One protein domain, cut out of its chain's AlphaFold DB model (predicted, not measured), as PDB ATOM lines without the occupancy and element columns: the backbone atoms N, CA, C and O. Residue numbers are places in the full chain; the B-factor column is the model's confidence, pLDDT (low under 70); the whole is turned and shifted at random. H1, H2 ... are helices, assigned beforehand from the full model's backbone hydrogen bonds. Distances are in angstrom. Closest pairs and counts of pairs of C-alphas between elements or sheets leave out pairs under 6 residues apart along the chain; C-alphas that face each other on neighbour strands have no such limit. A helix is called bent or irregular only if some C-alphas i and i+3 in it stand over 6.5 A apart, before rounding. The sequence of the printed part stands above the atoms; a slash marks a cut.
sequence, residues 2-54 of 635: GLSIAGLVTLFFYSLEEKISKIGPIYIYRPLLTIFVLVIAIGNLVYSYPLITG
ATOM      1  N   GLY A   2      27.831 -15.340  26.318       56.00
ATOM      2  CA  GLY A   2      26.618 -15.586  25.511       56.00
ATOM      3  C   GLY A   2      26.583 -14.886  24.141       56.00
ATOM      4  O   GLY A   2      26.328 -15.536  23.134       56.00
ATOM      5  N   LEU A   3      26.930 -13.595  24.075       56.66
ATOM      6  CA  LEU A   3      27.018 -12.844  22.807       56.66
ATOM      7  C   LEU A   3      28.085 -13.403  21.849       56.66
ATOM      8  O   LEU A   3      27.877 -13.457  20.642       56.66
ATOM      9  N   SER A   4      29.208 -13.867  22.396       57.47
ATOM     10  CA  SER A   4      30.310 -14.472  21.640       57.47
ATOM     11  C   SER A   4      29.896 -15.812  21.024       57.47
ATOM     12  O   SER A   4      30.204 -16.079  19.867       57.47
ATOM     13  N   ILE A   5      29.150 -16.631  21.774       70.25
ATOM     14  CA  ILE A   5      28.608 -17.912  21.304       70.25
ATOM     15  C   ILE A   5      27.532 -17.679  20.240       70.25
ATOM     16  O   ILE A   5      27.566 -18.330  19.203       70.25
ATOM     17  N   ALA A   6      26.625 -16.718  20.448       68.94
ATOM     18  CA  ALA A   6      25.619 -16.356  19.450       68.94
ATOM     19  C   ALA A   6      26.271 -15.904  18.130       68.94
ATOM     20  O   ALA A   6      25.915 -16.407  17.068       68.94
ATOM     21  N   GLY A   7      27.292 -15.041  18.204       69.88
ATOM     22  CA  GLY A   7      28.072 -14.621  17.036       69.88
ATOM     23  C   GLY A   7      28.786 -15.783  16.334       69.88
ATOM     24  O   GLY A   7      28.754 -15.863  15.107       69.88
ATOM     25  N   LEU A   8      29.374 -16.721  17.086       73.75
ATOM     26  CA  LEU A   8      30.014 -17.923  16.532       73.75
ATOM     27  C   LEU A   8      29.014 -18.868  15.856       73.75
ATOM     28  O   LEU A   8      29.330 -19.424  14.809       73.75
ATOM     29  N   VAL A   9      27.810 -19.024  16.410       74.12
ATOM     30  CA  VAL A   9      26.734 -19.821  15.800       74.12
ATOM     31  C   VAL A   9      26.283 -19.182  14.485       74.12
ATOM     32  O   VAL A   9      26.183 -19.878  13.476       74.12
ATOM     33  N   THR A  10      26.089 -17.861  14.447       73.25
ATOM     34  CA  THR A  10      25.746 -17.143  13.208       73.25
ATOM     35  C   THR A  10      26.849 -17.261  12.154       73.25
ATOM     36  O   THR A  10      26.557 -17.555  10.997       73.25
ATOM     37  N   LEU A  11      28.117 -17.102  12.548       77.06
ATOM     38  CA  LEU A  11      29.270 -17.273  11.656       77.06
ATOM     39  C   LEU A  11      29.414 -18.716  11.159       77.06
ATOM     40  O   LEU A  11      29.759 -18.930   9.998       77.06
ATOM     41  N   PHE A  12      29.121 -19.704  12.008       79.88
ATOM     42  CA  PHE A  12      29.103 -21.112  11.628       79.88
ATOM     43  C   PHE A  12      28.053 -21.371  10.545       79.88
ATOM     44  O   PHE A  12      28.392 -21.946   9.515       79.88
ATOM     45  N   PHE A  13      26.818 -20.894  10.724       73.25
ATOM     46  CA  PHE A  13      25.763 -21.048   9.717       73.25
ATOM     47  C   PHE A  13      26.069 -20.309   8.415       73.25
ATOM     48  O   PHE A  13      25.891 -20.886   7.345       73.25
ATOM     49  N   TYR A  14      26.592 -19.084   8.502       77.06
ATOM     50  CA  TYR A  14      27.025 -18.316   7.335       77.06
ATOM     51  C   TYR A  14      28.133 -19.046   6.556       77.06
ATOM     52  O   TYR A  14      28.048 -19.212   5.342       77.06
ATOM     53  N   SER A  15      29.145 -19.566   7.258       78.56
ATOM     54  CA  SER A  15      30.241 -20.323   6.641       78.56
ATOM     55  C   SER A  15      29.781 -21.665   6.059       78.56
ATOM     56  O   SER A  15      30.277 -22.096   5.015       78.56
ATOM     57  N   LEU A  16      28.830 -22.334   6.719       74.81
ATOM     58  CA  LEU A  16      28.242 -23.591   6.265       74.81
ATOM     59  C   LEU A  16      27.436 -23.385   4.971       74.81
ATOM     60  O   LEU A  16      27.603 -24.154   4.026       74.81
ATOM     61  N   GLU A  17      26.624 -22.326   4.900       72.69
ATOM     62  CA  GLU A  17      25.890 -21.919   3.694       72.69
ATOM     63  C   GLU A  17      26.849 -21.605   2.535       72.69
ATOM     64  O   GLU A  17      26.702 -22.147   1.434       72.69
ATOM     65  N   GLU A  18      27.888 -20.806   2.799       75.38
ATOM     66  CA  GLU A  18      28.882 -20.427   1.795       75.38
ATOM     67  C   GLU A  18      29.619 -21.653   1.228       75.38
ATOM     68  O   GLU A  18      29.791 -21.773   0.012       75.38
ATOM     69  N   LYS A  19      30.023 -22.606   2.079       73.88
ATOM     70  CA  LYS A  19      30.719 -23.830   1.643       73.88
ATOM     71  C   LYS A  19      29.808 -24.803   0.898       73.88
ATOM     72  O   LYS A  19      30.241 -25.368  -0.104       73.88
ATOM     73  N   ILE A  20      28.561 -24.983   1.338       67.56
ATOM     74  CA  ILE A  20      27.589 -25.869   0.672       67.56
ATOM     75  C   ILE A  20      27.218 -25.326  -0.716       67.56
ATOM     76  O   ILE A  20      27.066 -26.107  -1.652       67.56
ATOM     77  N   SER A  21      27.154 -24.000  -0.889       65.12
ATOM     78  CA  SER A  21      26.879 -23.373  -2.194       65.12
ATOM     79  C   SER A  21      27.951 -23.635  -3.267       65.12
ATOM     80  O   SER A  21      27.662 -23.532  -4.458       65.12
ATOM     81  N   LYS A  22      29.176 -24.009  -2.860       70.69
ATOM     82  CA  LYS A  22      30.330 -24.242  -3.749       70.69
ATOM     83  C   LYS A  22      30.514 -25.712  -4.160       70.69
ATOM     84  O   LYS A  22      31.343 -25.989  -5.023       70.69
ATOM     85  N   ILE A  23      29.773 -26.661  -3.574       63.06
ATOM     86  CA  ILE A  23      29.946 -28.108  -3.803       63.06
ATOM     87  C   ILE A  23      28.763 -28.664  -4.612       63.06
ATOM     88  O   ILE A  23      27.751 -29.062  -4.045       63.06
ATOM     89  N   GLY A  24      28.923 -28.754  -5.939       61.97
ATOM     90  CA  GLY A  24      28.100 -29.605  -6.818       61.97
ATOM     91  C   GLY A  24      26.583 -29.336  -6.813       61.97
ATOM     92  O   GLY A  24      26.132 -28.323  -6.287       61.97
ATOM     93  N   PRO A  25      25.759 -30.196  -7.452       55.88
ATOM     94  CA  PRO A  25      24.345 -29.905  -7.657       55.88
ATOM     95  C   PRO A  25      23.613 -29.806  -6.311       55.88
ATOM     96  O   PRO A  25      23.389 -30.790  -5.608       55.88
ATOM     97  N   ILE A  26      23.208 -28.573  -6.008       56.62
ATOM     98  CA  ILE A  26      22.612 -28.029  -4.776       56.62
ATOM     99  C   ILE A  26      21.410 -28.838  -4.224       56.62
ATOM    100  O   ILE A  26      21.006 -28.661  -3.073       56.62
ATOM    101  N   TYR A  27      20.844 -29.757  -5.008       56.19
ATOM    102  CA  TYR A  27      19.624 -30.501  -4.690       56.19
ATOM    103  C   TYR A  27      19.762 -31.538  -3.560       56.19
ATOM    104  O   TYR A  27      18.769 -31.800  -2.887       56.19
ATOM    105  N   ILE A  28      20.955 -32.096  -3.300       59.94
ATOM    106  CA  ILE A  28      21.128 -33.166  -2.289       59.94
ATOM    107  C   ILE A  28      21.406 -32.606  -0.882       59.94
ATOM    108  O   ILE A  28      20.932 -33.156   0.109       59.94
ATOM    109  N   TYR A  29      22.121 -31.481  -0.769       61.44
ATOM    110  CA  TYR A  29      22.534 -30.921   0.529       61.44
ATOM    111  C   TYR A  29      21.533 -29.927   1.132       61.44
ATOM    112  O   TYR A  29      21.484 -29.771   2.352       61.44
ATOM    113  N   ARG A  30      20.689 -29.299   0.301       62.72
ATOM    114  CA  ARG A  30      19.587 -28.441   0.765       62.72
ATOM    115  C   ARG A  30      18.649 -29.125   1.767       62.72
ATOM    116  O   ARG A  30      18.424 -28.527   2.811       62.72
ATOM    117  N   PRO A  31      18.119 -30.341   1.526       69.25
ATOM    118  CA  PRO A  31      17.208 -30.966   2.482       69.25
ATOM    119  C   PRO A  31      17.876 -31.269   3.831       69.25
ATOM    120  O   PRO A  31      17.244 -31.065   4.861       69.25
ATOM    121  N   LEU A  32      19.152 -31.672   3.857       68.00
ATOM    122  CA  LEU A  32      19.892 -31.917   5.105       68.00
ATOM    123  C   LEU A  32      20.135 -30.631   5.903       68.00
ATOM    124  O   LEU A  32      19.928 -30.616   7.115       68.00
ATOM    125  N   LEU A  33      20.525 -29.548   5.224       68.31
ATOM    126  CA  LEU A  33      20.674 -28.233   5.847       68.31
ATOM    127  C   LEU A  33      19.334 -27.739   6.407       68.31
ATOM    128  O   LEU A  33      19.276 -27.294   7.549       68.31
ATOM    129  N   THR A  34      18.251 -27.882   5.638       69.25
ATOM    130  CA  THR A  34      16.896 -27.532   6.080       69.25
ATOM    131  C   THR A  34      16.486 -28.347   7.303       69.25
ATOM    132  O   THR A  34      16.016 -27.760   8.270       69.25
ATOM    133  N   ILE A  35      16.706 -29.668   7.313       73.06
ATOM    134  CA  ILE A  35      16.419 -30.529   8.474       73.06
ATOM    135  C   ILE A  35      17.222 -30.068   9.695       73.06
ATOM    136  O   ILE A  35      16.657 -29.936  10.776       73.06
ATOM    137  N   PHE A  36      18.511 -29.774   9.534       70.31
ATOM    138  CA  PHE A  36      19.369 -29.331  10.632       70.31
ATOM    139  C   PHE A  36      18.936 -27.973  11.211       70.31
ATOM    140  O   PHE A  36      18.826 -27.825  12.428       70.31
ATOM    141  N   VAL A  37      18.607 -27.001  10.351       71.62
ATOM    142  CA  VAL A  37      18.039 -25.704  10.763       71.62
ATOM    143  C   VAL A  37      16.707 -25.899  11.489       71.62
ATOM    144  O   VAL A  37      16.465 -25.261  12.510       71.62
ATOM    145  N   LEU A  38      15.862 -26.812  11.009       68.62
ATOM    146  CA  LEU A  38      14.551 -27.102  11.589       68.62
ATOM    147  C   LEU A  38      14.680 -27.792  12.957       68.62
ATOM    148  O   LEU A  38      13.973 -27.423  13.890       68.62
ATOM    149  N   VAL A  39      15.644 -28.704  13.126       78.50
ATOM    150  CA  VAL A  39      15.996 -29.310  14.424       78.50
ATOM    151  C   VAL A  39      16.475 -28.253  15.416       78.50
ATOM    152  O   VAL A  39      16.058 -28.274  16.570       78.50
ATOM    153  N   ILE A  40      17.302 -27.298  14.983       75.56
ATOM    154  CA  ILE A  40      17.790 -26.217  15.852       75.56
ATOM    155  C   ILE A  40      16.676 -25.226  16.193       75.56
ATOM    156  O   ILE A  40      16.577 -24.797  17.341       75.56
ATOM    157  N   ALA A  41      15.793 -24.910  15.245       72.06
ATOM    158  CA  ALA A  41      14.617 -24.083  15.492       72.06
ATOM    159  C   ALA A  41      13.661 -24.747  16.498       72.06
ATOM    160  O   ALA A  41      13.259 -24.109  17.469       72.06
ATOM    161  N   ILE A  42      13.359 -26.041  16.328       77.75
ATOM    162  CA  ILE A  42      12.553 -26.817  17.283       77.75
ATOM    163  C   ILE A  42      13.261 -26.906  18.637       77.75
ATOM    164  O   ILE A  42      12.633 -26.672  19.664       77.75
ATOM    165  N   GLY A  43      14.565 -27.181  18.658       79.50
ATOM    166  CA  GLY A  43      15.364 -27.221  19.881       79.50
ATOM    167  C   GLY A  43      15.330 -25.895  20.639       79.50
ATOM    168  O   GLY A  43      15.182 -25.892  21.857       79.50
ATOM    169  N   ASN A  44      15.370 -24.765  19.927       77.56
ATOM    170  CA  ASN A  44      15.241 -23.437  20.522       77.56
ATOM    171  C   ASN A  44      13.816 -23.165  21.035       77.56
ATOM    172  O   ASN A  44      13.656 -22.591  22.108       77.56
ATOM    173  N   LEU A  45      12.774 -23.628  20.336       75.19
ATOM    174  CA  LEU A  45      11.392 -23.555  20.829       75.19
ATOM    175  C   LEU A  45      11.182 -24.405  22.091       75.19
ATOM    176  O   LEU A  45      10.499 -23.963  23.012       75.19
ATOM    177  N   VAL A  46      11.799 -25.588  22.169       84.56
ATOM    178  CA  VAL A  46      11.777 -26.450  23.364       84.56
ATOM    179  C   VAL A  46      12.570 -25.815  24.507       84.56
ATOM    180  O   VAL A  46      12.083 -25.764  25.633       84.56
ATOM    181  N   TYR A  47      13.756 -25.272  24.228       81.19
ATOM    182  CA  TYR A  47      14.573 -24.560  25.215       81.19
ATOM    183  C   TYR A  47      13.862 -23.307  25.751       81.19
ATOM    184  O   TYR A  47      13.835 -23.057  26.955       81.19
ATOM    185  N   SER A  48      13.211 -22.558  24.863       84.56
ATOM    186  CA  SER A  48      12.452 -21.344  25.176       84.56
ATOM    187  C   SER A  48      11.016 -21.629  25.629       84.56
ATOM    188  O   SER A  48      10.251 -20.693  25.860       84.56
ATOM    189  N   TYR A  49      10.623 -22.895  25.797       83.12
ATOM    190  CA  TYR A  49       9.270 -23.282  26.206       83.12
ATOM    191  C   TYR A  49       8.787 -22.568  27.481       83.12
ATOM    192  O   TYR A  49       7.638 -22.118  27.487       83.12
ATOM    193  N   PRO A  50       9.609 -22.378  28.540       78.94
ATOM    194  CA  PRO A  50       9.177 -21.619  29.713       78.94
ATOM    195  C   PRO A  50       8.839 -20.157  29.398       78.94
ATOM    196  O   PRO A  50       7.912 -19.608  29.987       78.94
ATOM    197  N   LEU A  51       9.550 -19.536  28.452       81.38
ATOM    198  CA  LEU A  51       9.284 -18.169  28.001       81.38
ATOM    199  C   LEU A  51       7.978 -18.107  27.194       81.38
ATOM    200  O   LEU A  51       7.127 -17.267  27.464       81.38
ATOM    201  N   ILE A  52       7.798 -19.037  26.251       80.00
ATOM    202  CA  ILE A  52       6.637 -19.092  25.346       80.00
ATOM    203  C   ILE A  52       5.348 -19.415  26.107       80.00
ATOM    204  O   ILE A  52       4.296 -18.849  25.831       80.00
ATOM    205  N   THR A  53       5.419 -20.324  27.078       77.88
ATOM    206  CA  THR A  53       4.252 -20.735  27.875       77.88
ATOM    207  C   THR A  53       4.003 -19.863  29.096       77.88
ATOM    208  O   THR A  53       3.085 -20.142  29.864       77.88
ATOM    209  N   GLY A  54       4.843 -18.850  29.328       69.75
ATOM    210  CA  GLY A  54       4.798 -18.039  30.540       69.75
ATOM    211  C   GLY A  54       5.195 -18.791  31.814       69.75
ATOM    212  O   GLY A  54       5.204 -18.174  32.870       69.75
TER     213      GLY A  54
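This is residues 2 to 54 of the 635 residues of an uncharacterized protein of Candidatus Blackburnbacteria bacterium RIFCSPLOWO2_01_FULL_40_20 (UniProt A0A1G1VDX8). Two long helices, H1 and H2, form a narrow, open V; the bend of residues 22 to 28 makes its closed end, and the short helix H3 sits just past the other end of H2. The arms of the V come near each other only beside that bend, and no helix touches another. The printed part has 53 residues with three named helices in the order H1, H2, H3 and no named strand; the class is all helix. The whole is loose, with a radius of gyration of the C-alphas of 14.1 A, and flat, with spans of 45 by 24 by 8 A.

H1, residues 2 to 21, and H2, residues 29 to 47, are close but not clearly touching, with 1 pair of C-alphas within 8 A. Their closest C-alphas are those of Ile 20 and Tyr 29, 7.1 A apart. The two helices run opposite ways at a shallow tilt of 18 degrees, and their centres are 14.1 A apart. H3, residues 49 to 52, is close to H2 but not clearly touching it; the closest C-alphas are those of Leu 45 and Ile 52, 7.9 A apart. H1 and H3 are apart. In H1 and H2 each O i to N i+4 pair is within hydrogen-bond range; H3, with 4 residues, is too short for such a pair, and its one O i to N i+3 pair is within range.

H1 begins with C-alpha 2 at (26.618, -15.586, 25.511) and ends at Ser 21, 28.8 A from first to last C-alpha. H2 begins with C-alpha 29 at (22.534, -30.921, 0.529) and ends at Tyr 47, 26.7 A from first to last C-alpha. H3 runs from Tyr 49 to Ile 52, where C-alpha 52 is at (6.637, -19.092, 25.346). No helix is bent or irregular.

The two C-alphas farthest apart are those of Gly 24 and Gly 54, at 45.5 A, while the C-alphas of Gly 2 and Gly 54 are 22.5 A apart. Residues 2 to 12 of H1, residues 22 to 28, and residues 38 to 54 stand free. The printed part has no cut. The link from H1 to H2, 7 residues, is short, and the link from H2 to H3, 1 residue, is tight. The mean pLDDT of the printed part is 71.3; 21 residues are under 70, among them residues 2 to 4 and 23 to 34.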